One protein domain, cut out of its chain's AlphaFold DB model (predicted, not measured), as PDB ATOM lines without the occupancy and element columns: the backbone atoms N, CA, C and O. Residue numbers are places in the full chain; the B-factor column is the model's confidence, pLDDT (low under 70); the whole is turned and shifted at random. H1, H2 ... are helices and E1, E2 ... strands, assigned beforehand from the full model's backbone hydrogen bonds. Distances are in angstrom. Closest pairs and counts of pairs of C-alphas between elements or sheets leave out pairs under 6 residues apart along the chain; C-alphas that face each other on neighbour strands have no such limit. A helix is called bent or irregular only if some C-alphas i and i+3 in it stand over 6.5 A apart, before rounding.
ATOM      1  N   HIS A  42      15.776  10.020  21.163       88.94
ATOM      2  CA  HIS A  42      14.451   9.539  21.552       88.94
ATOM      3  C   HIS A  42      13.432   9.652  20.415       88.94
ATOM      4  O   HIS A  42      13.295  10.683  19.751       88.94
ATOM      5  N   GLN A  43      12.606   8.623  20.242       88.81
ATOM      6  CA  GLN A  43      11.449   8.714  19.357       88.81
ATOM      7  C   GLN A  43      10.295   9.455  20.048       88.81
ATOM      8  O   GLN A  43      10.073   9.286  21.243       88.81
ATOM      9  N   VAL A  44       9.565  10.289  19.297       87.81
ATOM     10  CA  VAL A  44       8.429  11.081  19.803       87.81
ATOM     11  C   VAL A  44       7.195  10.806  18.952       87.81
ATOM     12  O   VAL A  44       7.229  11.039  17.740       87.81
ATOM     13  N   TRP A  45       6.099  10.392  19.587       85.88
ATOM     14  CA  TRP A  45       4.805  10.139  18.947       85.88
ATOM     15  C   TRP A  45       3.653  10.823  19.699       85.88
ATOM     16  O   TRP A  45       3.866  11.619  20.613       85.88
ATOM     17  N   ASN A  46       2.417  10.570  19.255       86.88
ATOM     18  CA  ASN A  46       1.194  11.145  19.827       86.88
ATOM     19  C   ASN A  46       1.150  12.689  19.823       86.88
ATOM     20  O   ASN A  46       0.653  13.335  20.748       86.88
ATOM     21  N   LYS A  47       1.691  13.307  18.765       84.38
ATOM     22  CA  LYS A  47       1.657  14.771  18.619       84.38
ATOM     23  C   LYS A  47       0.272  15.297  18.256       84.38
ATOM     24  O   LYS A  47      -0.065  16.432  18.588       84.38
ATOM     25  N   GLN A  48      -0.509  14.478  17.564       85.81
ATOM     26  CA  GLN A  48      -1.838  14.810  17.090       85.81
ATOM     27  C   GLN A  48      -2.778  13.668  17.466       85.81
ATOM     28  O   GLN A  48      -2.428  12.505  17.268       85.81
ATOM     29  N   ARG A  49      -3.936  14.011  18.031       83.00
ATOM     30  CA  ARG A  49      -5.011  13.072  18.349       83.00
ATOM     31  C   ARG A  49      -6.202  13.370  17.447       83.00
ATOM     32  O   ARG A  49      -6.448  14.531  17.116       83.00
ATOM     33  N   THR A  50      -6.919  12.331  17.053       84.12
ATOM     34  CA  THR A  50      -8.231  12.469  16.425       84.12
ATOM     35  C   THR A  50      -9.276  12.361  17.524       84.12
ATOM     36  O   THR A  50      -9.316  11.356  18.227       84.12
ATOM     37  N   ASP A  51     -10.063  13.417  17.701       81.38
ATOM     38  CA  ASP A  51     -11.214  13.434  18.600       81.38
ATOM     39  C   ASP A  51     -12.476  13.223  17.769       81.38
ATOM     40  O   ASP A  51     -12.690  13.939  16.792       81.38
ATOM     41  N   GLU A  52     -13.323  12.278  18.158       81.06
ATOM     42  CA  GLU A  52     -14.654  12.133  17.572       81.06
ATOM     43  C   GLU A  52     -15.603  13.091  18.287       81.06
ATOM     44  O   GLU A  52     -15.867  12.962  19.482       81.06
ATOM     45  N   VAL A  53     -16.062  14.111  17.565       82.94
ATOM     46  CA  VAL A  53     -16.979  15.123  18.095       82.94
ATOM     47  C   VAL A  53     -18.341  14.911  17.453       82.94
ATOM     48  O   VAL A  53     -18.429  14.733  16.239       82.94
ATOM     49  N   LEU A  54     -19.394  14.903  18.272       85.00
ATOM     50  CA  LEU A  54     -20.774  14.850  17.793       85.00
ATOM     51  C   LEU A  54     -21.058  16.029  16.858       85.00
ATOM     52  O   LEU A  54     -20.668  17.161  17.152       85.00
ATOM     53  N   LEU A  55     -21.724  15.745  15.738       81.81
ATOM     54  CA  LEU A  55     -22.177  16.773  14.799       81.81
ATOM     55  C   LEU A  55     -23.189  17.716  15.452       81.81
ATOM     56  O   LEU A  55     -23.063  18.932  15.321       81.81
ATOM     57  N   ASP A  56     -24.138  17.146  16.194       77.25
ATOM     58  CA  ASP A  56     -25.094  17.869  17.022       77.25
ATOM     59  C   ASP A  56     -25.170  17.215  18.407       77.25
ATOM     60  O   ASP A  56     -25.141  15.995  18.552       77.25
ATOM     61  N   VAL A  57     -25.244  18.044  19.443       80.88
ATOM     62  CA  VAL A  57     -25.395  17.599  20.833       80.88
ATOM     63  C   VAL A  57     -26.837  17.157  21.105       80.88
ATOM     64  O   VAL A  57     -27.055  16.308  21.965       80.88
ATOM     65  N   ASN A  58     -27.812  17.707  20.372       82.56
ATOM     66  CA  ASN A  58     -29.233  17.403  20.559       82.56
ATOM     67  C   ASN A  58     -29.722  16.231  19.693       82.56
ATOM     68  O   ASN A  58     -30.791  15.689  19.971       82.56
ATOM     69  N   ASP A  59     -28.945  15.820  18.685       76.38
ATOM     70  CA  ASP A  59     -29.244  14.668  17.834       76.38
ATOM     71  C   ASP A  59     -28.014  13.764  17.673       76.38
ATOM     72  O   ASP A  59     -27.149  13.953  16.815       76.38
ATOM     73  N   VAL A  60     -27.946  12.746  18.531       75.62
ATOM     74  CA  VAL A  60     -26.843  11.776  18.582       75.62
ATOM     75  C   VAL A  60     -26.866  10.823  17.374       75.62
ATOM     76  O   VAL A  60     -25.831  10.256  17.022       75.62
ATOM     77  N   ALA A  61     -28.012  10.665  16.697       77.94
ATOM     78  CA  ALA A  61     -28.149   9.771  15.547       77.94
ATOM     79  C   ALA A  61     -27.531  10.353  14.262       77.94
ATOM     80  O   ALA A  61     -27.232   9.597  13.335       77.94
ATOM     81  N   LEU A  62     -27.269  11.669  14.221       79.69
ATOM     82  CA  LEU A  62     -26.584  12.342  13.108       79.69
ATOM     83  C   LEU A  62     -25.109  11.919  12.951       79.69
ATOM     84  O   LEU A  62     -24.514  12.127  11.892       79.69
ATOM     85  N   GLY A  63     -24.520  11.319  13.990       85.25
ATOM     86  CA  GLY A  63     -23.181  10.732  13.967       85.25
ATOM     87  C   GLY A  63     -22.045  11.655  14.429       85.25
ATOM     88  O   GLY A  63     -22.243  12.729  15.005       85.25
ATOM     89  N   HIS A  64     -20.812  11.203  14.186       85.44
ATOM     90  CA  HIS A  64     -19.579  11.838  14.659       85.44
ATOM     91  C   HIS A  64     -18.719  12.365  13.507       85.44
ATOM     92  O   HIS A  64     -18.639  11.757  12.440       85.44
ATOM     93  N   THR A  65     -18.010  13.471  13.741       84.06
ATOM     94  CA  THR A  65     -16.964  13.979  12.846       84.06
ATOM     95  C   THR A  65     -15.586  13.842  13.498       84.06
ATOM     96  O   THR A  65     -15.399  14.306  14.628       84.06
ATOM     97  N   PRO A  66     -14.585  13.270  12.800       86.62
ATOM     98  CA  PRO A  66     -13.218  13.226  13.297       86.62
ATOM     99  C   PRO A  66     -12.575  14.617  13.209       86.62
ATOM    100  O   PRO A  66     -12.305  15.141  12.128       86.62
ATOM    101  N   VAL A  67     -12.284  15.217  14.360       86.94
ATOM    102  CA  VAL A  67     -11.555  16.482  14.468       86.94
ATOM    103  C   VAL A  67     -10.128  16.205  14.912       86.94
ATOM    104  O   VAL A  67      -9.859  15.757  16.027       86.94
ATOM    105  N   MET A  68      -9.172  16.526  14.045       88.62
ATOM    106  CA  MET A  68      -7.755  16.344  14.340       88.62
ATOM    107  C   MET A  68      -7.231  17.512  15.188       88.62
ATOM    108  O   MET A  68      -7.180  18.658  14.734       88.62
ATOM    109  N   ARG A  69      -6.799  17.235  16.421       86.00
ATOM    110  CA  ARG A  69      -6.293  18.233  17.374       86.00
ATOM    111  C   ARG A  69      -4.832  17.991  17.719       86.00
ATOM    112  O   ARG A  69      -4.391  16.868  17.947       86.00
ATOM    113  N   TRP A  70      -4.063  19.078  17.764       83.44
ATOM    114  CA  TRP A  70      -2.693  19.033  18.265       83.44
ATOM    115  C   TRP A  70      -2.710  18.849  19.774       83.44
ATOM    116  O   TRP A  70      -3.338  19.626  20.492       83.44
ATOM    117  N   ASN A  71      -1.992  17.834  20.237       85.94
ATOM    118  CA  ASN A  71      -1.848  17.580  21.653       85.94
ATOM    119  C   ASN A  71      -0.839  18.559  22.266       85.94
ATOM    120  O   ASN A  71       0.109  18.996  21.597       85.94
ATOM    121  N   GLN A  72      -1.029  18.892  23.543       80.81
ATOM    122  CA  GLN A  72      -0.035  19.669  24.280       80.81
ATOM    123  C   GLN A  72       1.277  18.881  24.365       80.81
ATOM    124  O   GLN A  72       1.276  17.651  24.364       80.81
ATOM    125  N   ARG A  73       2.408  19.593  24.420       76.56
ATOM    126  CA  ARG A  73       3.737  18.958  24.393       76.56
ATOM    127  C   ARG A  73       3.959  17.989  25.551       76.56
ATOM    128  O   ARG A  73       4.585  16.963  25.337       76.56
ATOM    129  N   ASP A  74       3.383  18.271  26.713       77.12
ATOM    130  CA  ASP A  74       3.511  17.440  27.919       77.12
ATOM    131  C   ASP A  74       2.777  16.096  27.790       77.12
ATOM    132  O   ASP A  74       2.991  15.173  28.567       77.12
ATOM    133  N   ARG A  75       1.898  15.976  26.790       82.31
ATOM    134  CA  ARG A  75       1.162  14.753  26.462       82.31
ATOM    135  C   ARG A  75       1.776  13.991  25.284       82.31
ATOM    136  O   ARG A  75       1.224  12.971  24.865       82.31
ATOM    137  N   TRP A  76       2.872  14.493  24.712       86.94
ATOM    138  CA  TRP A  76       3.623  13.752  23.704       86.94
ATOM    139  C   TRP A  76       4.338  12.599  24.386       86.94
ATOM    140  O   TRP A  76       4.982  12.777  25.417       86.94
ATOM    141  N   VAL A  77       4.230  11.419  23.794       84.19
ATOM    142  CA  VAL A  77       4.864  10.229  24.350       84.19
ATOM    143  C   VAL A  77       6.244  10.097  23.723       84.19
ATOM    144  O   VAL A  77       6.410  10.279  22.510       84.19
ATOM    145  N   THR A  78       7.239   9.833  24.562       85.06
ATOM    146  CA  THR A  78       8.631   9.671  24.150       85.06
ATOM    147  C   THR A  78       9.155   8.307  24.551       85.06
ATOM    148  O   THR A  78       8.811   7.827  25.626       85.06
ATOM    149  N   SER A  79      10.005   7.718  23.713       85.62
ATOM    150  CA  SER A  79      10.678   6.454  24.025       85.62
ATOM    151  C   SER A  79      11.516   6.585  25.294       85.62
ATOM    152  O   SER A  79      12.210   7.592  25.457       85.62
ATOM    153  N   ASN A  80      11.476   5.566  26.155       81.69
ATOM    154  CA  ASN A  80      12.355   5.475  27.321       81.69
ATOM    155  C   ASN A  80      13.799   5.170  26.895       81.69
ATOM    156  O   ASN A  80      14.732   5.763  27.424       81.69
ATOM    157  N   GLU A  81      13.965   4.305  25.894       84.12
ATOM    158  CA  GLU A  81      15.266   3.918  25.348       84.12
ATOM    159  C   GLU A  81      15.671   4.795  24.155       84.12
ATOM    160  O   GLU A  81      14.820   5.357  23.448       84.12
ATOM    161  N   LEU A  82      16.983   4.892  23.933       85.44
ATOM    162  CA  LEU A  82      17.568   5.543  22.764       85.44
ATOM    163  C   LEU A  82      17.374   4.642  21.541       85.44
ATOM    164  O   LEU A  82      17.829   3.504  21.518       85.44
ATOM    165  N   VAL A  83      16.689   5.158  20.521       88.19
ATOM    166  CA  VAL A  83      16.356   4.400  19.301       88.19
ATOM    167  C   VAL A  83      17.401   4.618  18.204       88.19
ATOM    168  O   VAL A  83      17.557   3.792  17.311       88.19
ATOM    169  N   HIS A  84      18.112   5.745  18.239       87.44
ATOM    170  CA  HIS A  84      19.165   6.061  17.280       87.44
ATOM    171  C   HIS A  84      20.273   6.884  17.933       87.44
ATOM    172  O   HIS A  84      20.053   7.504  18.976       87.44
ATOM    173  N   GLU A  85      21.429   6.935  17.267       90.62
ATOM    174  CA  GLU A  85      22.577   7.717  17.721       90.62
ATOM    175  C   GLU A  85      22.153   9.174  17.992       90.62
ATOM    176  O   GLU A  85      21.564   9.823  17.106       90.62
ATOM    177  N   PRO A  86      22.363   9.686  19.217       91.69
ATOM    178  CA  PRO A  86      22.010  11.051  19.561       91.69
ATOM    179  C   PRO A  86      22.937  12.032  18.838       91.69
ATOM    180  O   PRO A  86      24.152  12.001  18.989       91.69
ATOM    181  N   LEU A  87      22.352  12.964  18.081       91.94
ATOM    182  CA  LEU A  87      23.118  14.056  17.465       91.94
ATOM    183  C   LEU A  87      23.523  15.115  18.499       91.94
ATOM    184  O   LEU A  87      24.454  15.883  18.267       91.94
ATOM    185  N   ILE A  88      22.772  15.210  19.600       92.88
ATOM    186  CA  ILE A  88      22.954  16.193  20.669       92.88
ATOM    187  C   ILE A  88      22.751  15.489  22.013       92.88
ATOM    188  O   ILE A  88      21.834  14.680  22.160       92.88
ATOM    189  N   GLN A  89      23.570  15.837  23.004       91.56
ATOM    190  CA  GLN A  89      23.418  15.350  24.372       91.56
ATOM    191  C   GLN A  89      22.148  15.907  25.034       91.56
ATOM    192  O   GLN A  89      21.727  17.039  24.776       91.56
ATOM    193  N   GLN A  90      21.546  15.128  25.936       89.69
ATOM    194  CA  GLN A  90      20.302  15.514  26.616       89.69
ATOM    195  C   GLN A  90      20.471  16.808  27.440       89.69
ATOM    196  O   GLN A  90      19.623  17.696  27.365       89.69
ATOM    197  N   ALA A  91      21.604  16.972  28.131       91.88
ATOM    198  CA  ALA A  91      21.894  18.163  28.938       91.88
ATOM    199  C   ALA A  91      21.942  19.465  28.111       91.88
ATOM    200  O   ALA A  91      21.423  20.501  28.535       91.88
ATOM    201  N   ASP A  92      22.519  19.415  26.907       93.88
ATOM    202  CA  ASP A  92      22.583  20.575  26.012       93.88
ATOM    203  C   ASP A  92      21.200  20.946  25.476       93.88
ATOM    204  O   ASP A  92      20.849  22.127  25.387       93.88
ATOM    205  N   PHE A  93      20.385  19.936  25.157       92.56
ATOM    206  CA  PHE A  93      19.006  20.146  24.740       92.56
ATOM    207  C   PHE A  93      18.196  20.850  25.832       92.56
ATOM    208  O   PHE A  93      17.534  21.852  25.545       92.56
ATOM    209  N   ASP A  94      18.292  20.384  27.079       92.38
ATOM    210  CA  ASP A  94      17.549  20.943  28.211       92.38
ATOM    211  C   ASP A  94      17.971  22.393  28.500       92.38
ATOM    212  O   ASP A  94      17.120  23.280  28.632       92.38
ATOM    213  N   ARG A  95      19.277  22.692  28.431       93.69
ATOM    214  CA  ARG A  95      19.793  24.065  28.537       93.69
ATOM    215  C   ARG A  95      19.195  24.993  27.477       93.69
ATOM    216  O   ARG A  95      18.824  26.134  27.773       93.69
ATOM    217  N   VAL A  96      19.081  24.526  26.232       92.94
ATOM    218  CA  VAL A  96      18.454  25.299  25.150       92.94
ATOM    219  C   VAL A  96      16.958  25.499  25.411       92.94
ATOM    220  O   VAL A  96      16.457  26.609  25.193       92.94
ATOM    221  N   GLN A  97      16.239  24.485  25.908       91.50
ATOM    222  CA  GLN A  97      14.817  24.625  26.246       91.50
ATOM    223  C   GLN A  97      14.592  25.678  27.332       91.50
ATOM    224  O   GLN A  97      13.727  26.545  27.167       91.50
ATOM    225  N   ASP A  98      15.425  25.695  28.370       91.56
ATOM    226  CA  ASP A  98      15.375  26.704  29.426       91.56
ATOM    227  C   ASP A  98      15.585  28.117  28.881       91.56
ATOM    228  O   ASP A  98      14.832  29.049  29.196       91.56
ATOM    229  N   MET A  99      16.572  28.294  27.999       90.56
ATOM    230  CA  MET A  99      16.823  29.577  27.341       90.56
ATOM    231  C   MET A  99      15.626  30.026  26.489       90.56
ATOM    232  O   MET A  99      15.263  31.211  26.491       90.56
ATOM    233  N   LEU A 100      14.982  29.101  25.770       87.31
ATOM    234  CA  LEU A 100      13.796  29.388  24.960       87.31
ATOM    235  C   LEU A 100      12.563  29.695  25.821       87.31
ATOM    236  O   LEU A 100      11.773  30.567  25.439       87.31
ATOM    237  N   GLY A 101      12.406  29.018  26.961       83.69
ATOM    238  CA  GLY A 101      11.327  29.226  27.927       83.69
ATOM    239  C   GLY A 101      11.434  30.571  28.643       83.69
ATOM    240  O   GLY A 101      10.451  31.309  28.730       83.69
ATOM    241  N   ARG A 102      12.642  30.963  29.073       81.44
ATOM    242  CA  ARG A 102      12.911  32.294  29.652       81.44
ATOM    243  C   ARG A 102      12.554  33.412  28.669       81.44
ATOM    244  O   ARG A 102      11.793  34.311  29.015       81.44
ATOM    245  N   ARG A 103      13.001  33.309  27.411       69.38
ATOM    246  CA  ARG A 103      12.688  34.302  26.364       69.38
ATOM    247  C   ARG A 103      11.199  34.390  26.038       69.38
ATOM    248  O   ARG A 103      10.731  35.471  25.699       69.38
ATOM    249  N   ALA A 104      10.458  33.283  26.114       67.44
ATOM    250  CA  ALA A 104       9.014  33.300  25.894       67.44
ATOM    251  C   ALA A 104       8.284  34.116  26.973       67.44
ATOM    252  O   ALA A 104       7.394  34.889  26.636       67.44
ATOM    253  N   ARG A 105       8.713  34.006  28.239       60.50
ATOM    254  CA  ARG A 105       8.143  34.770  29.362       60.50
ATOM    255  C   ARG A 105       8.450  36.266  29.273       60.50
ATOM    256  O   ARG A 105       7.574  37.083  29.536       60.50
ATOM    257  N   THR A 106       9.654  36.632  28.833       59.59
ATOM    258  CA  THR A 106      10.048  38.042  28.643       59.59
ATOM    259  C   THR A 106       9.433  38.668  27.383       59.59
ATOM    260  O   THR A 106       9.299  39.883  27.296       59.59
ATOM    261  N   ALA A 107       9.004  37.859  26.407       59.59
ATOM    262  CA  ALA A 107       8.342  38.330  25.186       59.59
ATOM    263  C   ALA A 107       6.874  38.768  25.390       59.59
ATOM    264  O   ALA A 107       6.195  39.064  24.408       59.59
ATOM    265  N   THR A 108       6.401  38.850  26.637       54.31
ATOM    266  CA  THR A 108       5.057  39.313  27.040       54.31
ATOM    267  C   THR A 108       4.867  40.830  26.866       54.31
ATOM    268  O   THR A 108       3.934  41.418  27.397       54.31
TER     269      THR A 108
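What this domain is: This is residues 42 to 108 of the 165 residues of the protein "Recombinase domain-containing protein" of Micromonospora globispora (UniProt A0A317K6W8). A long, thin two-stranded hairpin, E1 and E2, makes one end of the domain, and at the other end the helix H1 sticks out with its residues 91 to 106 as a free arm, set aslant to the length of the hairpin. Between them lies a long stretch with no named element, residues 71 to 89, in which residues 77 to 78 pair, antiparallel, with residues 44 to 45 ahead of E1 before the stretch leads on to H1. The printed part has 67 residues, with two named strands and one named helix in the order E1, E2, H1; the sheet, E1 - E2, is antiparallel, and the class is mixed, helices and strands, with under half of the residues in named elements. The whole is extended, with a radius of gyration of the C-alphas of 18.8 A, and flat, spanning 53 by 37 by 13 A.

How they stand to each other: Look first at E1, residues 48 to 54, and E2, residues 64 to 70, a hairpin of antiparallel neighbour strands whose directions stand at 150 degrees. C-alphas 50 and 68 face each other at 4.4 A, and near the turn C-alphas 54 and 64 face each other at 4.5 A. Between the strands, find N 49 and O 69 within hydrogen-bond range at 2.9 A, and N 67 and O 51 at 2.8 A. Outside the named strands, residues 44 to 45 pair with residues 77 to 78, antiparallel. Next find H1, residues 90 to 106, which is apart from E1. In H1 every O i to N i+4 pair is within hydrogen-bond range, and the helix is not bent.

Where its parts are: Find C-alpha 48 at (-1.838, 14.810, 17.090); from there E1 runs 18.9 A to C-alpha 54 at (-20.774, 14.850, 17.793). E2 comes back from C-alpha 64 to C-alpha 70, 18.7 A. H1 begins at C-alpha 90, at (20.302, 15.514, 26.616), and runs 24.8 A to C-alpha 106 at (10.048, 38.042, 28.643).

The domain as a whole: The two C-alphas farthest apart are those of Asp 59 and Gln 89, at 53.1 A. Residues 91 to 108, of which 91 to 106 belong to H1, stand free; the body without them has 49 residues and spans 53 by 15 by 14 A. The printed part has no cut. The link from E1 to E2 is short, with 9 residues, and the link from E2 to H1 is long, with residues 71 to 89. The mean pLDDT of the printed part is 83.6; look to residues 103 to 108 for the low confidence, under 70.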